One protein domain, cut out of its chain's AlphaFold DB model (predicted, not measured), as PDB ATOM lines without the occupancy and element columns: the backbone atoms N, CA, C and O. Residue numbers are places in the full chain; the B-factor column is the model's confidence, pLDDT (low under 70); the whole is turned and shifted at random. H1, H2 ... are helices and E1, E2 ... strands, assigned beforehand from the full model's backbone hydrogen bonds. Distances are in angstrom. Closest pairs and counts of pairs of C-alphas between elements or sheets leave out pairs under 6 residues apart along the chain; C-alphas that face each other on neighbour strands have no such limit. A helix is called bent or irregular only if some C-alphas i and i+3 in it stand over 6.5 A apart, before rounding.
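Overview. This is residues 4 to 152 of the 165 residues of an uncharacterized protein of Gallibacterium salpingitidis (UniProt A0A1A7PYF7). One ten-stranded sheet, strongly twisted and curled like part of a barrel, folds back on itself, and helix H2 packs across E9 and E10. It is a folded sheet, one sheet bent into two leaves that face each other: E2 E1 E4 E8 make one leaf, E10 E5 E6 E7 E3 the other, and E9 is the hinge. The printed part has 149 residues with ten named strands and two named helices, along the chain E1 to E7, H1, E8 to E10, H2; the mixed sheet has the order E2 E1 E4 E8 E9 E10 E5 E6 E7 E3. The class is mostly strand, though named elements hold under half of the residues. The whole is compact and rounded, with a radius of gyration of the C-alphas of 13.8 A and spans of 32 by 32 by 30 A.

Arrangement. E1, residues 4 to 9, and E2, residues 12 to 18, form an antiparallel hairpin; N 7 and O 15 are 2.8 A apart, within hydrogen-bond range. E2 is an edge strand. The other edge strand, E3, residues 25 to 28, is parallel to E7, residues 73 to 76, with N 74 and O 25 at 2.8 A. E4, residues 34 to 39, is antiparallel to E1, N 6 to O 36 2.8 A, and parallel to E8, residues 89 to 92, N 90 to O 35 2.9 A. E5, residues 48 to 54, E6, residues 57 to 61, and E7 form a meander of two hairpins, each strand the antiparallel neighbour of the one before; N 52 and O 59, and N 58 and O 75, are each 2.9 A apart. H1, residues 83 to 86, is not on the sheet. E8, E9, residues 98 to 103, and E10, residues 120 to 126, form a second meander of two hairpins, with N 91 to O 99 2.9 A and N 124 to O 102 2.8 A. E10 is also antiparallel to E5, N 123 to O 49 2.8 A. H2, residues 142 to 150, is on the sheet at a height of 8.7 A, over E9 and only just over E10, with 3 of its C-alphas; it runs across the strands, at 88 degrees to E9 on the local plane. The closest C-alphas of H2 and E10, those of Gly 147 and Gly 126, are 4.6 A apart. In H2 every O i to N i+4 pair is within hydrogen-bond range; H1 is too short for such a pair.

Along the chain. E1 begins at C-alpha 4 (148.681, 204.184, 157.099). From first to last C-alpha, E5 measures 19.8 A, E10 18.5 A, E2 17.4 A and H2 13.0 A. H2 ends at C-alpha 150 (160.166, 184.779, 146.149).

Size, cuts and confidence. The two C-alphas farthest apart, those of Lys 67 and Pro 133, are 37.3 A apart. The printed part has no cut. The links E6 to E7, E9 to E10 and E10 to H2 are long. The model's pLDDT is under 70 at residues 64 to 69, 132 to 137 and 148 to 152.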
ATOM      1  N   MET A   4     149.791 203.526 157.762       94.00
ATOM      2  CA  MET A   4     148.681 204.184 157.099       94.00
ATOM      3  C   MET A   4     148.118 203.232 156.047       94.00
ATOM      4  O   MET A   4     148.840 202.421 155.465       94.00
ATOM      5  N   ILE A   5     146.819 203.346 155.810       96.00
ATOM      6  CA  ILE A   5     146.143 202.720 154.680       96.00
ATOM      7  C   ILE A   5     145.694 203.817 153.722       96.00
ATOM      8  O   ILE A   5     145.066 204.797 154.132       96.00
ATOM      9  N   LYS A   6     146.057 203.675 152.451       94.81
ATOM     10  CA  LYS A   6     145.639 204.567 151.374       94.81
ATOM     11  C   LYS A   6     144.621 203.859 150.500       94.81
ATOM     12  O   LYS A   6     144.801 202.695 150.160       94.81
ATOM     13  N   LEU A   7     143.573 204.573 150.124       93.44
ATOM     14  CA  LEU A   7     142.581 204.120 149.162       93.44
ATOM     15  C   LEU A   7     142.996 204.665 147.808       93.44
ATOM     16  O   LEU A   7     143.035 205.885 147.616       93.44
ATOM     17  N   ILE A   8     143.338 203.771 146.892       89.69
ATOM     18  CA  ILE A   8     143.896 204.153 145.607       89.69
ATOM     19  C   ILE A   8     142.974 203.724 144.474       89.69
ATOM     20  O   ILE A   8     142.612 202.557 144.358       89.69
ATOM     21  N   ASN A   9     142.666 204.678 143.595       86.94
ATOM     22  CA  ASN A   9     142.097 204.408 142.283       86.94
ATOM     23  C   ASN A   9     143.167 204.681 141.225       86.94
ATOM     24  O   ASN A   9     143.682 205.796 141.130       86.94
ATOM     25  N   SER A  10     143.485 203.693 140.401       77.62
ATOM     26  CA  SER A  10     144.484 203.779 139.335       77.62
ATOM     27  C   SER A  10     145.916 204.003 139.820       77.62
ATOM     28  O   SER A  10     146.695 203.065 139.892       77.62
ATOM     29  N   ASN A  11     146.268 205.247 140.118       75.81
ATOM     30  CA  ASN A  11     147.515 205.672 140.759       75.81
ATOM     31  C   ASN A  11     147.270 206.950 141.587       75.81
ATOM     32  O   ASN A  11     148.178 207.719 141.895       75.81
ATOM     33  N   LYS A  12     145.997 207.234 141.872       85.44
ATOM     34  CA  LYS A  12     145.541 208.429 142.558       85.44
ATOM     35  C   LYS A  12     145.048 208.030 143.934       85.44
ATOM     36  O   LYS A  12     144.094 207.265 144.071       85.44
ATOM     37  N   GLU A  13     145.693 208.591 144.941       91.31
ATOM     38  CA  GLU A  13     145.200 208.544 146.307       91.31
ATOM     39  C   GLU A  13     143.870 209.300 146.387       91.31
ATOM     40  O   GLU A  13     143.792 210.489 146.067       91.31
ATOM     41  N   ILE A  14     142.812 208.583 146.760       92.25
ATOM     42  CA  ILE A  14     141.472 209.134 146.976       92.25
ATOM     43  C   ILE A  14     141.317 209.557 148.435       92.25
ATOM     44  O   ILE A  14     140.728 210.595 148.726       92.25
ATOM     45  N   ALA A  15     141.869 208.757 149.346       94.19
ATOM     46  CA  ALA A  15     141.907 209.035 150.771       94.19
ATOM     47  C   ALA A  15     143.074 208.296 151.430       94.19
ATOM     48  O   ALA A  15     143.551 207.278 150.921       94.19
ATOM     49  N   SER A  16     143.486 208.768 152.600       94.75
ATOM     50  CA  SER A  16     144.439 208.072 153.455       94.75
ATOM     51  C   SER A  16     144.067 208.199 154.924       94.75
ATOM     52  O   SER A  16     143.565 209.224 155.385       94.75
ATOM     53  N   TYR A  17     144.314 207.124 155.667       95.44
ATOM     54  CA  TYR A  17     143.957 207.015 157.073       95.44
ATOM     55  C   TYR A  17     145.148 206.495 157.865       95.44
ATOM     56  O   TYR A  17     145.677 205.416 157.590       95.44
ATOM     57  N   ARG A  18     145.566 207.259 158.875       93.00
ATOM     58  CA  ARG A  18     146.582 206.825 159.839       93.00
ATOM     59  C   ARG A  18     145.963 205.889 160.863       93.00
ATOM     60  O   ARG A  18     144.922 206.206 161.439       93.00
ATOM     61  N   LEU A  19     146.632 204.776 161.141       90.00
ATOM     62  CA  LEU A  19     146.213 203.881 162.207       90.00
ATOM     63  C   LEU A  19     146.616 204.469 163.562       90.00
ATOM     64  O   LEU A  19     147.780 204.782 163.820       90.00
ATOM     65  N   GLY A  20     145.637 204.614 164.454       82.19
ATOM     66  CA  GLY A  20     145.887 205.001 165.837       82.19
ATOM     67  C   GLY A  20     146.439 203.820 166.637       82.19
ATOM     68  O   GLY A  20     145.896 202.721 166.567       82.19
ATOM     69  N   LYS A  21     147.481 204.038 167.447       77.12
ATOM     70  CA  LYS A  21     148.014 202.989 168.335       77.12
ATOM     71  C   LYS A  21     146.901 202.407 169.217       77.12
ATOM     72  O   LYS A  21     146.219 203.151 169.919       77.12
ATOM     73  N   GLY A  22     146.737 201.084 169.179       77.75
ATOM     74  CA  GLY A  22     145.748 200.359 169.983       77.75
ATOM     75  C   GLY A  22     144.286 200.579 169.576       77.75
ATOM     76  O   GLY A  22     143.395 200.171 170.316       77.75
ATOM     77  N   LYS A  23     144.021 201.224 168.430       86.75
ATOM     78  CA  LYS A  23     142.670 201.430 167.899       86.75
ATOM     79  C   LYS A  23     142.504 200.697 166.576       86.75
ATOM     80  O   LYS A  23     143.341 200.823 165.690       86.75
ATOM     81  N   THR A  24     141.377 200.013 166.432       92.75
ATOM     82  CA  THR A  24     140.951 199.452 165.152       92.75
ATOM     83  C   THR A  24     140.437 200.567 164.251       92.75
ATOM     84  O   THR A  24     139.494 201.275 164.615       92.75
ATOM     85  N   LEU A  25     141.032 200.712 163.071       95.81
ATOM     86  CA  LEU A  25     140.485 201.542 162.006       95.81
ATOM     87  C   LEU A  25     139.363 200.774 161.300       95.81
ATOM     88  O   LEU A  25     139.554 199.625 160.913       95.81
ATOM     89  N   LYS A  26     138.204 201.406 161.114       96.62
ATOM     90  CA  LYS A  26     137.098 200.846 160.334       96.62
ATOM     91  C   LYS A  26     136.903 201.649 159.059       96.62
ATOM     92  O   LYS A  26     136.842 202.877 159.118       96.62
ATOM     93  N   LEU A  27     136.807 200.954 157.937       96.06
ATOM     94  CA  LEU A  27     136.581 201.513 156.611       96.06
ATOM     95  C   LEU A  27     135.414 200.776 155.971       96.06
ATOM     96  O   LEU A  27     135.264 199.581 156.190       96.06
ATOM     97  N   LYS A  28     134.623 201.462 155.149       94.50
ATOM     98  CA  LYS A  28     133.659 200.789 154.281       94.50
ATOM     99  C   LYS A  28     134.352 200.380 152.988       94.50
ATOM    100  O   LYS A  28     135.126 201.179 152.460       94.50
ATOM    101  N   ALA A  29     134.070 199.180 152.490       91.88
ATOM    102  CA  ALA A  29     134.509 198.776 151.166       91.88
ATOM    103  C   ALA A  29     133.955 199.738 150.104       91.88
ATOM    104  O   ALA A  29     132.782 200.116 150.145       91.88
ATOM    105  N   ILE A  30     134.816 200.150 149.179       87.88
ATOM    106  CA  ILE A  30     134.457 200.955 148.014       87.88
ATOM    107  C   ILE A  30     134.914 200.185 146.783       87.88
ATOM    108  O   ILE A  30     136.096 199.865 146.673       87.88
ATOM    109  N   GLU A  31     133.980 199.926 145.870       82.81
ATOM    110  CA  GLU A  31     134.244 199.255 144.598       82.81
ATOM    111  C   GLU A  31     135.409 199.912 143.843       82.81
ATOM    112  O   GLU A  31     135.532 201.143 143.793       82.81
ATOM    113  N   LYS A  32     136.233 199.078 143.198       80.06
ATOM    114  CA  LYS A  32     137.326 199.502 142.305       80.06
ATOM    115  C   LYS A  32     138.404 200.350 142.992       80.06
ATOM    116  O   LYS A  32     139.040 201.187 142.339       80.06
ATOM    117  N   LEU A  33     138.609 200.161 144.300       87.31
ATOM    118  CA  LEU A  33     139.719 200.752 145.046       87.31
ATOM    119  C   LEU A  33     140.627 199.674 145.636       87.31
ATOM    120  O   LEU A  33     140.184 198.804 146.381       87.31
ATOM    121  N   ASN A  34     141.928 199.828 145.402       91.25
ATOM    122  CA  ASN A  34     142.935 199.062 146.124       91.25
ATOM    123  C   ASN A  34     143.271 199.740 147.452       91.25
ATOM    124  O   ASN A  34     143.319 200.971 147.557       91.25
ATOM    125  N   TYR A  35     143.581 198.923 148.452       94.44
ATOM    126  CA  TYR A  35     143.989 199.357 149.780       94.44
ATOM    127  C   TYR A  35     145.495 199.195 149.928       94.44
ATOM    128  O   TYR A  35     146.005 198.089 150.101       94.44
ATOM    129  N   GLN A  36     146.222 200.305 149.858       94.94
ATOM    130  CA  GLN A  36     147.672 200.301 149.974       94.94
ATOM    131  C   GLN A  36     148.111 200.494 151.424       94.94
ATOM    132  O   GLN A  36     147.855 201.540 152.021       94.94
ATOM    133  N   LEU A  37     148.827 199.513 151.968       96.00
ATOM    134  CA  LEU A  37     149.481 199.623 153.267       96.00
ATOM    135  C   LEU A  37     150.835 200.323 153.122       96.00
ATOM    136  O   LEU A  37     151.612 200.039 152.210       96.00
ATOM    137  N   ILE A  38     151.126 201.246 154.037       94.00
ATOM    138  CA  ILE A  38     152.404 201.956 154.090       94.00
ATOM    139  C   ILE A  38     152.824 202.216 155.536       94.00
ATOM    140  O   ILE A  38     152.060 202.750 156.337       94.00
ATOM    141  N   ASN A  39     154.055 201.857 155.877       92.06
ATOM    142  CA  ASN A  39     154.712 202.291 157.100       92.06
ATOM    143  C   ASN A  39     155.255 203.711 156.886       92.06
ATOM    144  O   ASN A  39     156.011 203.959 155.947       92.06
ATOM    145  N   GLU A  40     154.865 204.651 157.744       89.88
ATOM    146  CA  GLU A  40     155.239 206.060 157.584       89.88
ATOM    147  C   GLU A  40     156.723 206.354 157.862       89.88
ATOM    148  O   GLU A  40     157.225 207.365 157.378       89.88
ATOM    149  N   GLU A  41     157.438 205.503 158.608       88.25
ATOM    150  CA  GLU A  41     158.888 205.665 158.802       88.25
ATOM    151  C   GLU A  41     159.675 205.253 157.566       88.25
ATOM    152  O   GLU A  41     160.577 205.963 157.131       88.25
ATOM    153  N   THR A  42     159.385 204.059 157.051       91.19
ATOM    154  CA  THR A  42     160.214 203.440 156.012       91.19
ATOM    155  C   THR A  42     159.712 203.771 154.613       91.19
ATOM    156  O   THR A  42     160.449 203.655 153.637       91.19
ATOM    157  N   GLY A  43     158.443 204.163 154.498       91.50
ATOM    158  CA  GLY A  43     157.748 204.310 153.231       91.50
ATOM    159  C   GLY A  43     157.434 202.978 152.544       91.50
ATOM    160  O   GLY A  43     156.934 203.019 151.422       91.50
ATOM    161  N   TYR A  44     157.715 201.830 153.171       93.50
ATOM    162  CA  TYR A  44     157.419 200.484 152.665       93.50
ATOM    163  C   TYR A  44     156.221 199.875 153.392       93.50
ATOM    164  O   TYR A  44     155.875 200.300 154.491       93.50
ATOM    165  N   ALA A  45     155.564 198.892 152.792       94.31
ATOM    166  CA  ALA A  45     154.506 198.147 153.462       94.31
ATOM    167  C   ALA A  45     155.096 197.075 154.401       94.31
ATOM    168  O   ALA A  45     156.257 196.698 154.234       94.31
ATOM    169  N   PRO A  46     154.325 196.566 155.380       91.75
ATOM    170  CA  PRO A  46     154.679 195.330 156.079       91.75
ATOM    171  C   PRO A  46     154.906 194.193 155.078       91.75
ATOM    172  O   PRO A  46     154.121 194.048 154.142       91.75
ATOM    173  N   GLU A  47     155.952 193.391 155.262       90.94
ATOM    174  CA  GLU A  47     156.234 192.264 154.356       90.94
ATOM    175  C   GLU A  47     155.181 191.158 154.472       90.94
ATOM    176  O   GLU A  47     154.830 190.532 153.477       90.94
ATOM    177  N   GLU A  48     154.624 190.984 155.670       92.19
ATOM    178  CA  GLU A  48     153.624 189.972 156.000       92.19
ATOM    179  C   GLU A  48     152.443 190.625 156.734       92.19
ATOM    180  O   GLU A  48     152.633 191.538 157.544       92.19
ATOM    181  N   ILE A  49     151.227 190.140 156.481       94.50
ATOM    182  CA  ILE A  49     150.005 190.510 157.209       94.50
ATOM    183  C   ILE A  49     149.138 189.274 157.441       94.50
ATOM    184  O   ILE A  49     149.110 188.357 156.624       94.50
ATOM    185  N   LEU A  50     148.367 189.266 158.525       95.19
ATOM    186  CA  LEU A  50     147.346 188.244 158.739       95.19
ATOM    187  C   LEU A  50     145.993 188.788 158.284       95.19
ATOM    188  O   LEU A  50     145.579 189.874 158.699       95.19
ATOM    189  N   LEU A  51     145.283 188.015 157.470       95.81
ATOM    190  CA  LEU A  51     143.915 188.312 157.069       95.81
ATOM    191  C   LEU A  51     142.944 187.359 157.748       95.81
ATOM    192  O   LEU A  51     143.239 186.179 157.938       95.81
ATOM    193  N   LYS A  52     141.765 187.869 158.098       95.44
ATOM    194  CA  LYS A  52     140.640 187.058 158.558       95.44
ATOM    195  C   LYS A  52     139.340 187.580 157.971       95.44
ATOM    196  O   LYS A  52     139.054 188.770 158.094       95.44
ATOM    197  N   ARG A  53     138.510 186.689 157.435       96.31
ATOM    198  CA  ARG A  53     137.117 187.016 157.119       96.31
ATOM    199  C   ARG A  53     136.227 186.819 158.344       96.31
ATOM    200  O   ARG A  53     136.380 185.851 159.091       96.31
ATOM    201  N   GLU A  54     135.308 187.750 158.564       96.19
ATOM    202  CA  GLU A  54     134.243 187.614 159.559       96.19
ATOM    203  C   GLU A  54     132.931 188.151 158.982       96.19
ATOM    204  O   GLU A  54     132.720 189.366 158.913       96.19
ATOM    205  N   GLY A  55     132.068 187.237 158.533       96.06
ATOM    206  CA  GLY A  55     130.897 187.567 157.727       96.06
ATOM    207  C   GLY A  55     131.314 188.219 156.411       96.06
ATOM    208  O   GLY A  55     132.127 187.669 155.668       96.06
ATOM    209  N   ASP A  56     130.803 189.420 156.144       96.50
ATOM    210  CA  ASP A  56     131.161 190.195 154.948       96.50
ATOM    211  C   ASP A  56     132.388 191.094 155.146       96.50
ATOM    212  O   ASP A  56     132.802 191.798 154.227       96.50
ATOM    213  N   ASN A  57     132.991 191.091 156.337       97.25
ATOM    214  CA  ASN A  57     134.073 192.005 156.677       97.25
ATOM    215  C   ASN A  57     135.440 191.336 156.523       97.25
ATOM    216  O   ASN A  57     135.639 190.189 156.935       97.25
ATOM    217  N   LEU A  58     136.409 192.099 156.026       97.50
ATOM    218  CA  LEU A  58     137.819 191.727 156.022       97.50
ATOM    219  C   LEU A  58     138.528 192.373 157.215       97.50
ATOM    220  O   LEU A  58     138.516 193.592 157.383       97.50
ATOM    221  N   LYS A  59     139.175 191.555 158.040       96.62
ATOM    222  CA  LYS A  59     140.038 191.989 159.140       96.62
ATOM    223  C   LYS A  59     141.498 191.842 158.739       96.62
ATOM    224  O   LYS A  59     141.904 190.771 158.294       96.62
ATOM    225  N   ILE A  60     142.276 192.895 158.959       95.94
ATOM    226  CA  ILE A  60     143.713 192.943 158.687       95.94
ATOM    227  C   ILE A  60     144.448 193.142 160.011       95.94
ATOM    228  O   ILE A  60     144.156 194.076 160.768       95.94
ATOM    229  N   TYR A  61     145.417 192.273 160.266       94.38
ATOM    230  CA  TYR A  61     146.343 192.373 161.383       94.38
ATOM    231  C   TYR A  61     147.738 192.600 160.803       94.38
ATOM    232  O   TYR A  61     148.222 191.816 159.988       94.38
ATOM    233  N   LEU A  62     148.363 193.704 161.199       91.56
ATOM    234  CA  LEU A  62     149.681 194.116 160.707       91.56
ATOM    235  C   LEU A  62     150.827 193.438 161.461       91.56
ATOM    236  O   LEU A  62     151.988 193.585 161.100       91.56
ATOM    237  N   ASP A  63     150.490 192.746 162.542       82.56
ATOM    238  CA  ASP A  63     151.397 191.969 163.362       82.56
ATOM    239  C   ASP A  63     150.923 190.515 163.338       82.56
ATOM    240  O   ASP A  63     149.732 190.243 163.516       82.56
ATOM    241  N   LYS A  64     151.852 189.587 163.105       69.94
ATOM    242  CA  LYS A  64     151.559 188.151 163.047       69.94
ATOM    243  C   LYS A  64     151.322 187.523 164.415       69.94
ATOM    244  O   LYS A  64     150.878 186.376 164.483       69.94
ATOM    245  N   ASP A  65     151.607 188.239 165.508       68.56
ATOM    246  CA  ASP A  65     151.307 187.731 166.842       68.56
ATOM    247  C   ASP A  65     149.782 187.687 167.070       68.56
ATOM    248  O   ASP A  65     149.112 188.668 167.416       68.56
ATOM    249  N   SER A  66     149.242 186.483 166.881       51.91
ATOM    250  CA  SER A  66     147.832 186.104 167.000       51.91
ATOM    251  C   SER A  66     147.226 186.326 168.390       51.91
ATOM    252  O   SER A  66     146.019 186.159 168.574       51.91
ATOM    253  N   LYS A  67     148.019 186.746 169.387       59.19
ATOM    254  CA  LYS A  67     147.521 187.097 170.725       59.19
ATOM    255  C   LYS A  67     146.685 188.377 170.745       59.19
ATOM    256  O   LYS A  67     145.981 188.623 171.731       59.19
ATOM    257  N   ARG A  68     146.723 189.207 169.695       66.88
ATOM    258  CA  ARG A  68     145.861 190.396 169.620       66.88
ATOM    259  C   ARG A  68     144.421 190.004 169.289       66.88
ATOM    260  O   ARG A  68     144.115 189.506 168.213       66.88
ATOM    261  N   LYS A  69     143.505 190.307 170.215       69.19
ATOM    262  CA  LYS A  69     142.060 190.071 170.031       69.19
ATOM    263  C   LYS A  69     141.423 190.976 168.969       69.19
ATOM    264  O   LYS A  69     140.405 190.604 168.392       69.19
ATOM    265  N   SER A  70     142.002 192.150 168.724       86.00
ATOM    266  CA  SER A  70     141.438 193.169 167.835       86.00
ATOM    267  C   SER A  70     142.286 193.325 166.580       86.00
ATOM    268  O   SER A  70     143.510 193.369 166.671       86.00
ATOM    269  N   ALA A  71     141.618 193.436 165.432       92.69
ATOM    270  CA  ALA A  71     142.257 193.766 164.165       92.69
ATOM    271  C   ALA A  71     142.767 195.211 164.172       92.69
ATOM    272  O   ALA A  71     142.174 196.079 164.823       92.69
ATOM    273  N   ASP A  72     143.832 195.477 163.425       94.00
ATOM    274  CA  ASP A  72     144.338 196.834 163.229       94.00
ATOM    275  C   ASP A  72     143.435 197.601 162.246       94.00
ATOM    276  O   ASP A  72     143.149 198.785 162.446       94.00
ATOM    277  N   ILE A  73     142.918 196.904 161.226       96.25
ATOM    278  CA  ILE A  73     142.002 197.447 160.215       96.25
ATOM    279  C   ILE A  73     140.834 196.478 160.010       96.25
ATOM    280  O   ILE A  73     141.021 195.264 159.948       96.25
ATOM    281  N   VAL A  74     139.626 197.020 159.879       97.06
ATOM    282  CA  VAL A  74     138.436 196.303 159.415       97.06
ATOM    283  C   VAL A  74     137.900 197.022 158.186       97.06
ATOM    284  O   VAL A  74     137.563 198.204 158.267       97.06
ATOM    285  N   ILE A  75     137.813 196.308 157.069       97.31
ATOM    286  CA  ILE A  75     137.124 196.758 155.863       97.31
ATOM    287  C   ILE A  75     135.749 196.091 155.861       97.31
ATOM    288  O   ILE A  75     135.623 194.877 155.698       97.31
ATOM    289  N   GLU A  76     134.726 196.887 156.135       97.00
ATOM    290  CA  GLU A  76     133.337 196.460 156.243       97.00
ATOM    291  C   GLU A  76     132.728 196.225 154.856       97.00
ATOM    292  O   GLU A  76     132.962 197.017 153.944       97.00
ATOM    293  N   ASP A  77     131.907 195.183 154.711       95.75
ATOM    294  CA  ASP A  77     131.258 194.768 153.448       95.75
ATOM    295  C   ASP A  77     132.244 194.450 152.302       95.75
ATOM    296  O   ASP A  77     131.886 194.532 151.126       95.75
ATOM    297  N   TYR A  78     133.482 194.071 152.631       95.50
ATOM    298  CA  TYR A  78     134.499 193.688 151.650       95.50
ATOM    299  C   TYR A  78     134.060 192.513 150.762       95.50
ATOM    300  O   TYR A  78     134.327 192.541 149.571       95.50
ATOM    301  N   TYR A  79     133.355 191.525 151.320       93.94
ATOM    302  CA  TYR A  79     132.885 190.330 150.596       93.94
ATOM    303  C   TYR A  79     131.426 190.418 150.131       93.94
ATOM    304  O   TYR A  79     130.769 189.395 149.924       93.94
ATOM    305  N   LYS A  80     130.871 191.631 150.078       91.88
ATOM    306  CA  LYS A  80     129.477 191.859 149.706       91.88
ATOM    307  C   LYS A  80     129.400 192.407 148.289       91.88
ATOM    308  O   LYS A  80     129.998 193.439 147.997       91.88
ATOM    309  N   GLY A  81     128.566 191.787 147.457       85.00
ATOM    310  CA  GLY A  81     128.431 192.172 146.052       85.00
ATOM    311  C   GLY A  81     129.606 191.642 145.238       85.00
ATOM    312  O   GLY A  81     129.891 190.455 145.322       85.00
ATOM    313  N   ASP A  82     130.248 192.517 144.467       78.50
ATOM    314  CA  ASP A  82     131.451 192.208 143.681       78.50
ATOM    315  C   ASP A  82     132.682 193.000 144.173       78.50
ATOM    316  O   ASP A  82     133.692 193.095 143.474       78.50
ATOM    317  N   ASN A  83     132.614 193.579 145.380       78.75
ATOM    318  CA  ASN A  83     133.684 194.399 145.958       78.75
ATOM    319  C   ASN A  83     135.029 193.659 145.974       78.75
ATOM    320  O   ASN A  83     136.062 194.238 145.643       78.75
ATOM    321  N   GLU A  84     135.028 192.383 146.344       72.19
ATOM    322  CA  GLU A  84     136.228 191.580 146.534       72.19
ATOM    323  C   GLU A  84     137.003 191.308 145.238       72.19
ATOM    324  O   GLU A  84     138.208 191.079 145.300       72.19
ATOM    325  N   LYS A  85     136.354 191.358 144.067       73.00
ATOM    326  CA  LYS A  85     136.993 191.035 142.778       73.00
ATOM    327  C   LYS A  85     137.979 192.110 142.325       73.00
ATOM    328  O   LYS A  85     139.036 191.787 141.785       73.00
ATOM    329  N   ASP A  86     137.656 193.363 142.639       73.62
ATOM    330  CA  ASP A  86     138.381 194.551 142.177       73.62
ATOM    331  C   ASP A  86     139.173 195.262 143.291       73.62
ATOM    332  O   ASP A  86     139.791 196.301 143.050       73.62
ATOM    333  N   CYS A  87     139.126 194.759 144.530       84.81
ATOM    334  CA  CYS A  87     139.715 195.429 145.692       84.81
ATOM    335  C   CYS A  87     140.901 194.653 146.265       84.81
ATOM    336  O   CYS A  87     140.750 193.881 147.210       84.81
ATOM    337  N   LEU A  88     142.113 194.886 145.771       91.19
ATOM    338  CA  LEU A  88     143.313 194.243 146.310       91.19
ATOM    339  C   LEU A  88     143.825 194.947 147.571       91.19
ATOM    340  O   LEU A  88     143.680 196.160 147.747       91.19
ATOM    341  N   ILE A  89     144.519 194.188 148.421       94.62
ATOM    342  CA  ILE A  89     145.425 194.757 149.422       94.62
ATOM    343  C   ILE A  89     146.811 194.785 148.790       94.62
ATOM    344  O   ILE A  89     147.296 193.758 148.312       94.62
ATOM    345  N   ILE A  90     147.437 195.958 148.764       94.38
ATOM    346  CA  ILE A  90     148.703 196.182 148.061       94.38
ATOM    347  C   ILE A  90     149.711 196.909 148.952       94.38
ATOM    348  O   ILE A  90     149.366 197.495 149.980       94.38
ATOM    349  N   GLY A  91     150.974 196.913 148.546       94.25
ATOM    350  CA  GLY A  91     152.044 197.541 149.307       94.25
ATOM    351  C   GLY A  91     153.279 197.807 148.461       94.25
ATOM    352  O   GLY A  91     153.502 197.142 147.454       94.25
ATOM    353  N   LYS A  92     154.086 198.797 148.858       93.44
ATOM    354  CA  LYS A  92     155.413 199.015 148.265       93.44
ATOM    355  C   LYS A  92     156.448 198.184 149.025       93.44
ATOM    356  O   LYS A  92     156.636 198.421 150.216       93.44
ATOM    357  N   ALA A  93     157.116 197.253 148.354       92.12
ATOM    358  CA  ALA A  93     158.160 196.417 148.946       92.12
ATOM    359  C   ALA A  93     159.490 197.178 149.081       92.12
ATOM    360  O   ALA A  93     159.663 198.251 148.498       92.12
ATOM    361  N   GLY A  94     160.456 196.602 149.807       88.38
ATOM    362  CA  GLY A  94     161.780 197.203 150.040       88.38
ATOM    363  C   GLY A  94     162.591 197.495 148.768       88.38
ATOM    364  O   GLY A  94     163.483 198.338 148.782       88.38
ATOM    365  N   ASN A  95     162.246 196.859 147.644       88.38
ATOM    366  CA  ASN A  95     162.816 197.140 146.322       88.38
ATOM    367  C   ASN A  95     162.172 198.355 145.612       88.38
ATOM    368  O   ASN A  95     162.517 198.651 144.469       88.38
ATOM    369  N   GLY A  96     161.225 199.040 146.259       89.62
ATOM    370  CA  GLY A  96     160.538 200.224 145.745       89.62
ATOM    371  C   GLY A  96     159.347 199.947 144.823       89.62
ATOM    372  O   GLY A  96     158.655 200.895 144.452       89.62
ATOM    373  N   LYS A  97     159.077 198.683 144.486       90.94
ATOM    374  CA  LYS A  97     157.989 198.267 143.590       90.94
ATOM    375  C   LYS A  97     156.714 197.940 144.365       90.94
ATOM    376  O   LYS A  97     156.770 197.667 145.565       90.94
ATOM    377  N   ILE A  98     155.568 197.994 143.689       91.44
ATOM    378  CA  ILE A  98     154.255 197.726 144.286       91.44
ATOM    379  C   ILE A  98     153.825 196.296 143.961       91.44
ATOM    380  O   ILE A  98     153.924 195.869 142.816       91.44
ATOM    381  N   TYR A  99     153.318 195.588 144.963       93.06
ATOM    382  CA  TYR A  99     152.815 194.221 144.839       93.06
ATOM    383  C   TYR A  99     151.485 194.074 145.575       93.06
ATOM    384  O   TYR A  99     151.158 194.886 146.449       93.06
ATOM    385  N   ALA A 100     150.738 193.027 145.234       93.06
ATOM    386  CA  ALA A 100     149.619 192.560 146.037       93.06
ATOM    387  C   ALA A 100     150.114 191.701 147.210       93.06
ATOM    388  O   ALA A 100     151.214 191.144 147.182       93.06
ATOM    389  N   TYR A 101     149.280 191.583 148.239       94.50
ATOM    390  CA  TYR A 101     149.439 190.531 149.234       94.50
ATOM    391  C   TYR A 101     148.850 189.226 148.695       94.50
ATOM    392  O   TYR A 101     147.701 189.198 148.251       94.50
ATOM    393  N   VAL A 102     149.645 188.159 148.732       94.00
ATOM    394  CA  VAL A 102     149.271 186.811 148.285       94.00
ATOM    395  C   VAL A 102     149.428 185.807 149.428       94.00
ATOM    396  O   VAL A 102     150.223 186.056 150.336       94.00
ATOM    397  N   PRO A 103     148.714 184.669 149.416       93.50
ATOM    398  CA  PRO A 103     148.796 183.688 150.493       93.50
ATOM    399  C   PRO A 103     150.201 183.117 150.625       93.50
ATOM    400  O   PRO A 103     150.758 182.613 149.649       93.50
ATOM    401  N   GLU A 104     150.753 183.143 151.837       91.62
ATOM    402  CA  GLU A 104     152.058 182.532 152.124       91.62
ATOM    403  C   GLU A 104     152.042 181.023 151.842       91.62
ATOM    404  O   GLU A 104     153.011 180.462 151.338       91.62
ATOM    405  N   SER A 105     150.911 180.370 152.122       89.69
ATOM    406  CA  SER A 105     150.701 178.934 151.918       89.69
ATOM    407  C   SER A 105     150.759 178.500 150.452       89.69
ATOM    408  O   SER A 105     150.921 177.312 150.169       89.69
ATOM    409  N   GLY A 106     150.578 179.436 149.517       87.00
ATOM    410  CA  GLY A 106     150.380 179.132 148.106       87.00
ATOM    411  C   GLY A 106     148.972 178.622 147.756       87.00
ATOM    412  O   GLY A 106     148.728 178.273 146.602       87.00
ATOM    413  N   ASP A 107     148.030 178.560 148.704       89.19
ATOM    414  CA  ASP A 107     146.671 178.084 148.425       89.19
ATOM    415  C   ASP A 107     145.791 179.203 147.844       89.19
ATOM    416  O   ASP A 107     145.596 180.254 148.455       89.19
ATOM    417  N   MET A 108     145.197 178.958 146.672       87.56
ATOM    418  CA  MET A 108     144.267 179.893 146.031       87.56
ATOM    419  C   MET A 108     143.042 180.187 146.898       87.56
ATOM    420  O   MET A 108     142.540 181.307 146.872       87.56
ATOM    421  N   ALA A 109     142.580 179.218 147.693       90.50
ATOM    422  CA  ALA A 109     141.437 179.393 148.587       90.50
ATOM    423  C   ALA A 109     141.727 180.336 149.771       90.50
ATOM    424  O   ALA A 109     140.810 180.728 150.498       90.50
ATOM    425  N   GLU A 110     142.994 180.702 149.977       93.56
ATOM    426  CA  GLU A 110     143.433 181.628 151.017       93.56
ATOM    427  C   GLU A 110     143.686 183.048 150.490       93.56
ATOM    428  O   GLU A 110     144.059 183.926 151.269       93.56
ATOM    429  N   ALA A 111     143.472 183.303 149.194       92.50
ATOM    430  CA  ALA A 111     143.598 184.641 148.624       92.50
ATOM    431  C   ALA A 111     142.526 185.588 149.177       92.50
ATOM    432  O   ALA A 111     141.385 185.194 149.427       92.50
ATOM    433  N   VAL A 112     142.887 186.865 149.345       93.38
ATOM    434  CA  VAL A 112     142.017 187.865 149.985       93.38
ATOM    435  C   VAL A 112     140.641 187.978 149.327       93.38
ATOM    436  O   VAL A 112     139.651 188.142 150.037       93.38
ATOM    437  N   THR A 113     140.576 187.810 148.007       91.00
ATOM    438  CA  THR A 113     139.362 187.945 147.192       91.00
ATOM    439  C   THR A 113     138.394 186.770 147.337       91.00
ATOM    440  O   THR A 113     137.218 186.907 147.028       91.00
ATOM    441  N   VAL A 114     138.851 185.615 147.831       92.25
ATOM    442  CA  VAL A 114     138.043 184.382 147.927       92.25
ATOM    443  C   VAL A 114     138.096 183.730 149.309       92.25
ATOM    444  O   VAL A 114     137.614 182.610 149.489       92.25
ATOM    445  N   LEU A 115     138.654 184.428 150.301       94.62
ATOM    446  CA  LEU A 115     138.810 183.918 151.656       94.62
ATOM    447  C   LEU A 115     137.453 183.473 152.228       94.62
ATOM    448  O   LEU A 115     136.467 184.221 152.227       94.62
ATOM    449  N   GLN A 116     137.400 182.237 152.719       94.31
ATOM    450  CA  GLN A 116     136.189 181.664 153.305       94.31
ATOM    451  C   GLN A 116     135.861 182.306 154.656       94.31
ATOM    452  O   GLN A 116     136.746 182.799 155.354       94.31
ATOM    453  N   ASP A 117     134.585 182.301 155.045       95.50
ATOM    454  CA  ASP A 117     134.181 182.890 156.322       95.50
ATOM    455  C   ASP A 117     134.900 182.223 157.501       95.50
ATOM    456  O   ASP A 117     135.170 181.023 157.501       95.50
ATOM    457  N   THR A 118     135.239 183.026 158.509       93.12
ATOM    458  CA  THR A 118     136.025 182.674 159.701       93.12
ATOM    459  C   THR A 118     137.468 182.220 159.451       93.12
ATOM    460  O   THR A 118     138.234 182.109 160.416       93.12
ATOM    461  N   LYS A 119     137.872 182.010 158.190       93.81
ATOM    462  CA  LYS A 119     139.225 181.597 157.814       93.81
ATOM    463  C   LYS A 119     140.221 182.707 158.122       93.81
ATOM    464  O   LYS A 119     139.953 183.892 157.918       93.81
ATOM    465  N   VAL A 120     141.383 182.283 158.605       93.62
ATOM    466  CA  VAL A 120     142.559 183.117 158.835       93.62
ATOM    467  C   VAL A 120     143.649 182.646 157.882       93.62
ATOM    468  O   VAL A 120     143.857 181.437 157.767       93.62
ATOM    469  N   ALA A 121     144.329 183.574 157.217       93.88
ATOM    470  CA  ALA A 121     145.424 183.269 156.308       93.88
ATOM    471  C   ALA A 121     146.553 184.291 156.456       93.88
ATOM    472  O   ALA A 121     146.308 185.498 156.517       93.88
ATOM    473  N   LEU A 122     147.789 183.798 156.504       94.19
ATOM    474  CA  LEU A 122     148.982 184.632 156.435       94.19
ATOM    475  C   LEU A 122     149.228 185.003 154.973       94.19
ATOM    476  O   LEU A 122     149.168 184.149 154.089       94.19
ATOM    477  N   GLN A 123     149.444 186.288 154.723       94.50
ATOM    478  CA  GLN A 123     149.717 186.820 153.399       94.50
ATOM    479  C   GLN A 123     151.062 187.521 153.393       94.50
ATOM    480  O   GLN A 123     151.429 188.190 154.361       94.50
ATOM    481  N   VAL A 124     151.740 187.436 152.263       93.50
ATOM    482  CA  VAL A 124     153.038 188.049 152.018       93.50
ATOM    483  C   VAL A 124     152.955 188.995 150.839       93.50
ATOM    484  O   VAL A 124     152.185 188.783 149.902       93.50
ATOM    485  N   LEU A 125     153.748 190.054 150.875       92.56
ATOM    486  CA  LEU A 125     153.856 190.981 149.764       92.56
ATOM    487  C   LEU A 125     154.695 190.341 148.647       92.56
ATOM    488  O   LEU A 125     155.892 190.118 148.824       92.56
ATOM    489  N   GLY A 126     154.089 190.043 147.497       88.81
ATOM    490  CA  GLY A 126     154.800 189.331 146.436       88.81
ATOM    491  C   GLY A 126     153.960 189.013 145.205       88.81
ATOM    492  O   GLY A 126     152.870 189.545 145.010       88.81
ATOM    493  N   GLY A 127     154.502 188.145 144.353       85.44
ATOM    494  CA  GLY A 127     153.913 187.812 143.062       85.44
ATOM    495  C   GLY A 127     154.460 188.687 141.938       85.44
ATOM    496  O   GLY A 127     155.670 188.897 141.833       85.44
ATOM    497  N   GLU A 128     153.574 189.175 141.079       86.38
ATOM    498  CA  GLU A 128     153.942 190.070 139.984       86.38
ATOM    499  C   GLU A 128     153.941 191.531 140.440       86.38
ATOM    500  O   GLU A 128     153.139 191.947 141.278       86.38
ATOM    501  N   GLU A 129     154.854 192.322 139.879       88.19
ATOM    502  CA  GLU A 129     154.856 193.767 140.083       88.19
ATOM    503  C   GLU A 129     153.593 194.383 139.475       88.19
ATOM    504  O   GLU A 129     153.340 194.269 138.274       88.19
ATOM    505  N   LEU A 130     152.832 195.103 140.297       86.69
ATOM    506  CA  LEU A 130     151.675 195.852 139.833       86.69
ATOM    507  C   LEU A 130     152.147 197.090 139.071       86.69
ATOM    508  O   LEU A 130     152.677 198.044 139.647       86.69
ATOM    509  N   SER A 131     151.916 197.082 137.762       76.00
ATOM    510  CA  SER A 131     152.144 198.245 136.909       76.00
ATOM    511  C   SER A 131     151.003 199.251 137.053       76.00
ATOM    512  O   SER A 131     149.831 198.889 137.161       76.00
ATOM    513  N   VAL A 132     151.332 200.544 137.035       69.38
ATOM    514  CA  VAL A 132     150.313 201.598 136.972       69.38
ATOM    515  C   VAL A 132     149.659 201.617 135.582       69.38
ATOM    516  O   VAL A 132     150.375 201.536 134.583       69.38
ATOM    517  N   PRO A 133     148.328 201.782 135.481       62.31
ATOM    518  CA  PRO A 133     147.366 201.983 136.567       62.31
ATOM    519  C   PRO A 133     146.796 200.644 137.086       62.31
ATOM    520  O   PRO A 133     146.344 199.829 136.301       62.31
ATOM    521  N   PHE A 134     146.742 200.433 138.403       68.75
ATOM    522  CA  PHE A 134     146.479 199.107 139.007       68.75
ATOM    523  C   PHE A 134     145.010 198.827 139.402       68.75
ATOM    524  O   PHE A 134     144.740 197.918 140.175       68.75
ATOM    525  N   TRP A 135     144.045 199.605 138.905       59.31
ATOM    526  CA  TRP A 135     142.599 199.447 139.184       59.31
ATOM    527  C   TRP A 135     141.862 198.528 138.207       59.31
ATOM    528  O   TRP A 135     140.721 198.166 138.457       59.31
ATOM    529  N   ASN A 136     142.487 198.196 137.078       61.00
ATOM    530  CA  ASN A 136     141.995 197.196 136.128       61.00
ATOM    531  C   ASN A 136     142.596 195.807 136.405       61.00
ATOM    532  O   ASN A 136     142.523 194.927 135.551       61.00
ATOM    533  N   GLN A 137     143.269 195.656 137.546       65.38
ATOM    534  CA  GLN A 137     143.945 194.438 137.955       65.38
ATOM    535  C   GLN A 137     143.026 193.703 138.926       65.38
ATOM    536  O   GLN A 137     143.027 193.976 140.125       65.38
ATOM    537  N   GLU A 138     142.231 192.783 138.388       73.69
ATOM    538  CA  GLU A 138     141.618 191.729 139.191       73.69
ATOM    539  C   GLU A 138     142.726 190.826 139.754       73.69
ATOM    540  O   GLU A 138     143.841 190.758 139.223       73.69
ATOM    541  N   PHE A 139     142.434 190.111 140.837       76.94
ATOM    542  CA  PHE A 139     143.383 189.144 141.378       76.94
ATOM    543  C   PHE A 139     143.763 188.082 140.331       76.94
ATOM    544  O   PHE A 139     142.902 187.339 139.860       76.94
ATOM    545  N   ASN A 140     145.057 187.958 140.011       82.19
ATOM    546  CA  ASN A 140     145.560 186.933 139.098       82.19
ATOM    547  C   ASN A 140     146.169 185.750 139.880       82.19
ATOM    548  O   ASN A 140     147.189 185.925 140.553       82.19
ATOM    549  N   PRO A 141     145.626 184.522 139.760       81.94
ATOM    550  CA  PRO A 141     146.139 183.351 140.476       81.94
ATOM    551  C   PRO A 141     147.619 183.022 140.210       81.94
ATOM    552  O   PRO A 141     148.268 182.409 141.057       81.94
ATOM    553  N   VAL A 142     148.183 183.451 139.071       84.56
ATOM    554  CA  VAL A 142     149.620 183.293 138.763       84.56
ATOM    555  C   VAL A 142     150.503 183.979 139.811       84.56
ATOM    556  O   VAL A 142     151.598 183.497 140.113       84.56
ATOM    557  N   TRP A 143     150.027 185.065 140.422       84.44
ATOM    558  CA  TRP A 143     150.773 185.804 141.438       84.44
ATOM    559  C   TRP A 143     151.066 184.975 142.684       84.44
ATOM    560  O   TRP A 143     152.107 185.174 143.302       84.44
ATOM    561  N   ILE A 144     150.204 184.015 143.025       80.94
ATOM    562  CA  ILE A 144     150.438 183.107 144.153       80.94
ATOM    563  C   ILE A 144     151.663 182.230 143.877       80.94
ATOM    564  O   ILE A 144     152.556 182.125 144.715       80.94
ATOM    565  N   GLY A 145     151.749 181.658 142.670       77.25
ATOM    566  CA  GLY A 145     152.900 180.856 142.253       77.25
ATOM    567  C   GLY A 145     154.201 181.656 142.250       77.25
ATOM    568  O   GLY A 145     155.221 181.169 142.726       77.25
ATOM    569  N   LEU A 146     154.167 182.904 141.774       79.69
ATOM    570  CA  LEU A 146     155.333 183.794 141.789       79.69
ATOM    571  C   LEU A 146     155.723 184.240 143.209       79.69
ATOM    572  O   LEU A 146     156.910 184.312 143.524       79.69
ATOM    573  N   GLY A 147     154.746 184.500 144.082       75.94
ATOM    574  CA  GLY A 147     154.982 184.858 145.481       75.94
ATOM    575  C   GLY A 147     155.652 183.731 146.264       75.94
ATOM    576  O   GLY A 147     156.637 183.971 146.960       75.94
ATOM    577  N   ALA A 148     155.200 182.489 146.068       67.25
ATOM    578  CA  ALA A 148     155.791 181.307 146.699       67.25
ATOM    579  C   ALA A 148     157.264 181.071 146.293       67.25
ATOM    580  O   ALA A 148     158.062 180.553 147.079       67.25
ATOM    581  N   LEU A 149     157.665 181.480 145.081       62.56
ATOM    582  CA  LEU A 149     159.064 181.413 144.639       62.56
ATOM    583  C   LEU A 149     159.945 182.469 145.320       62.56
ATOM    584  O   LEU A 149     161.096 182.180 145.646       62.56
ATOM    585  N   ALA A 150     159.415 183.672 145.555       59.12
ATOM    586  CA  ALA A 150     160.166 184.779 146.149       59.12
ATOM    587  C   ALA A 150     160.545 184.536 147.624       59.12
ATOM    588  O   ALA A 150     161.576 185.029 148.073       59.12
ATOM    589  N   LEU A 151     159.757 183.743 148.358       56.78
ATOM    590  CA  LEU A 151     159.985 183.440 149.778       56.78
ATOM    591  C   LEU A 151     160.953 182.275 150.062       56.78
ATOM    592  O   LEU A 151     161.197 181.963 151.225       56.78
ATOM    593  N   GLY A 152     161.525 181.625 149.042       47.91
ATOM    594  CA  GLY A 152     162.490 180.533 149.252       47.91
ATOM    595  C   GLY A 152     162.012 179.133 148.863       47.91
ATOM    596  O   GLY A 152     162.650 178.155 149.244       47.91
TER     597      GLY A 152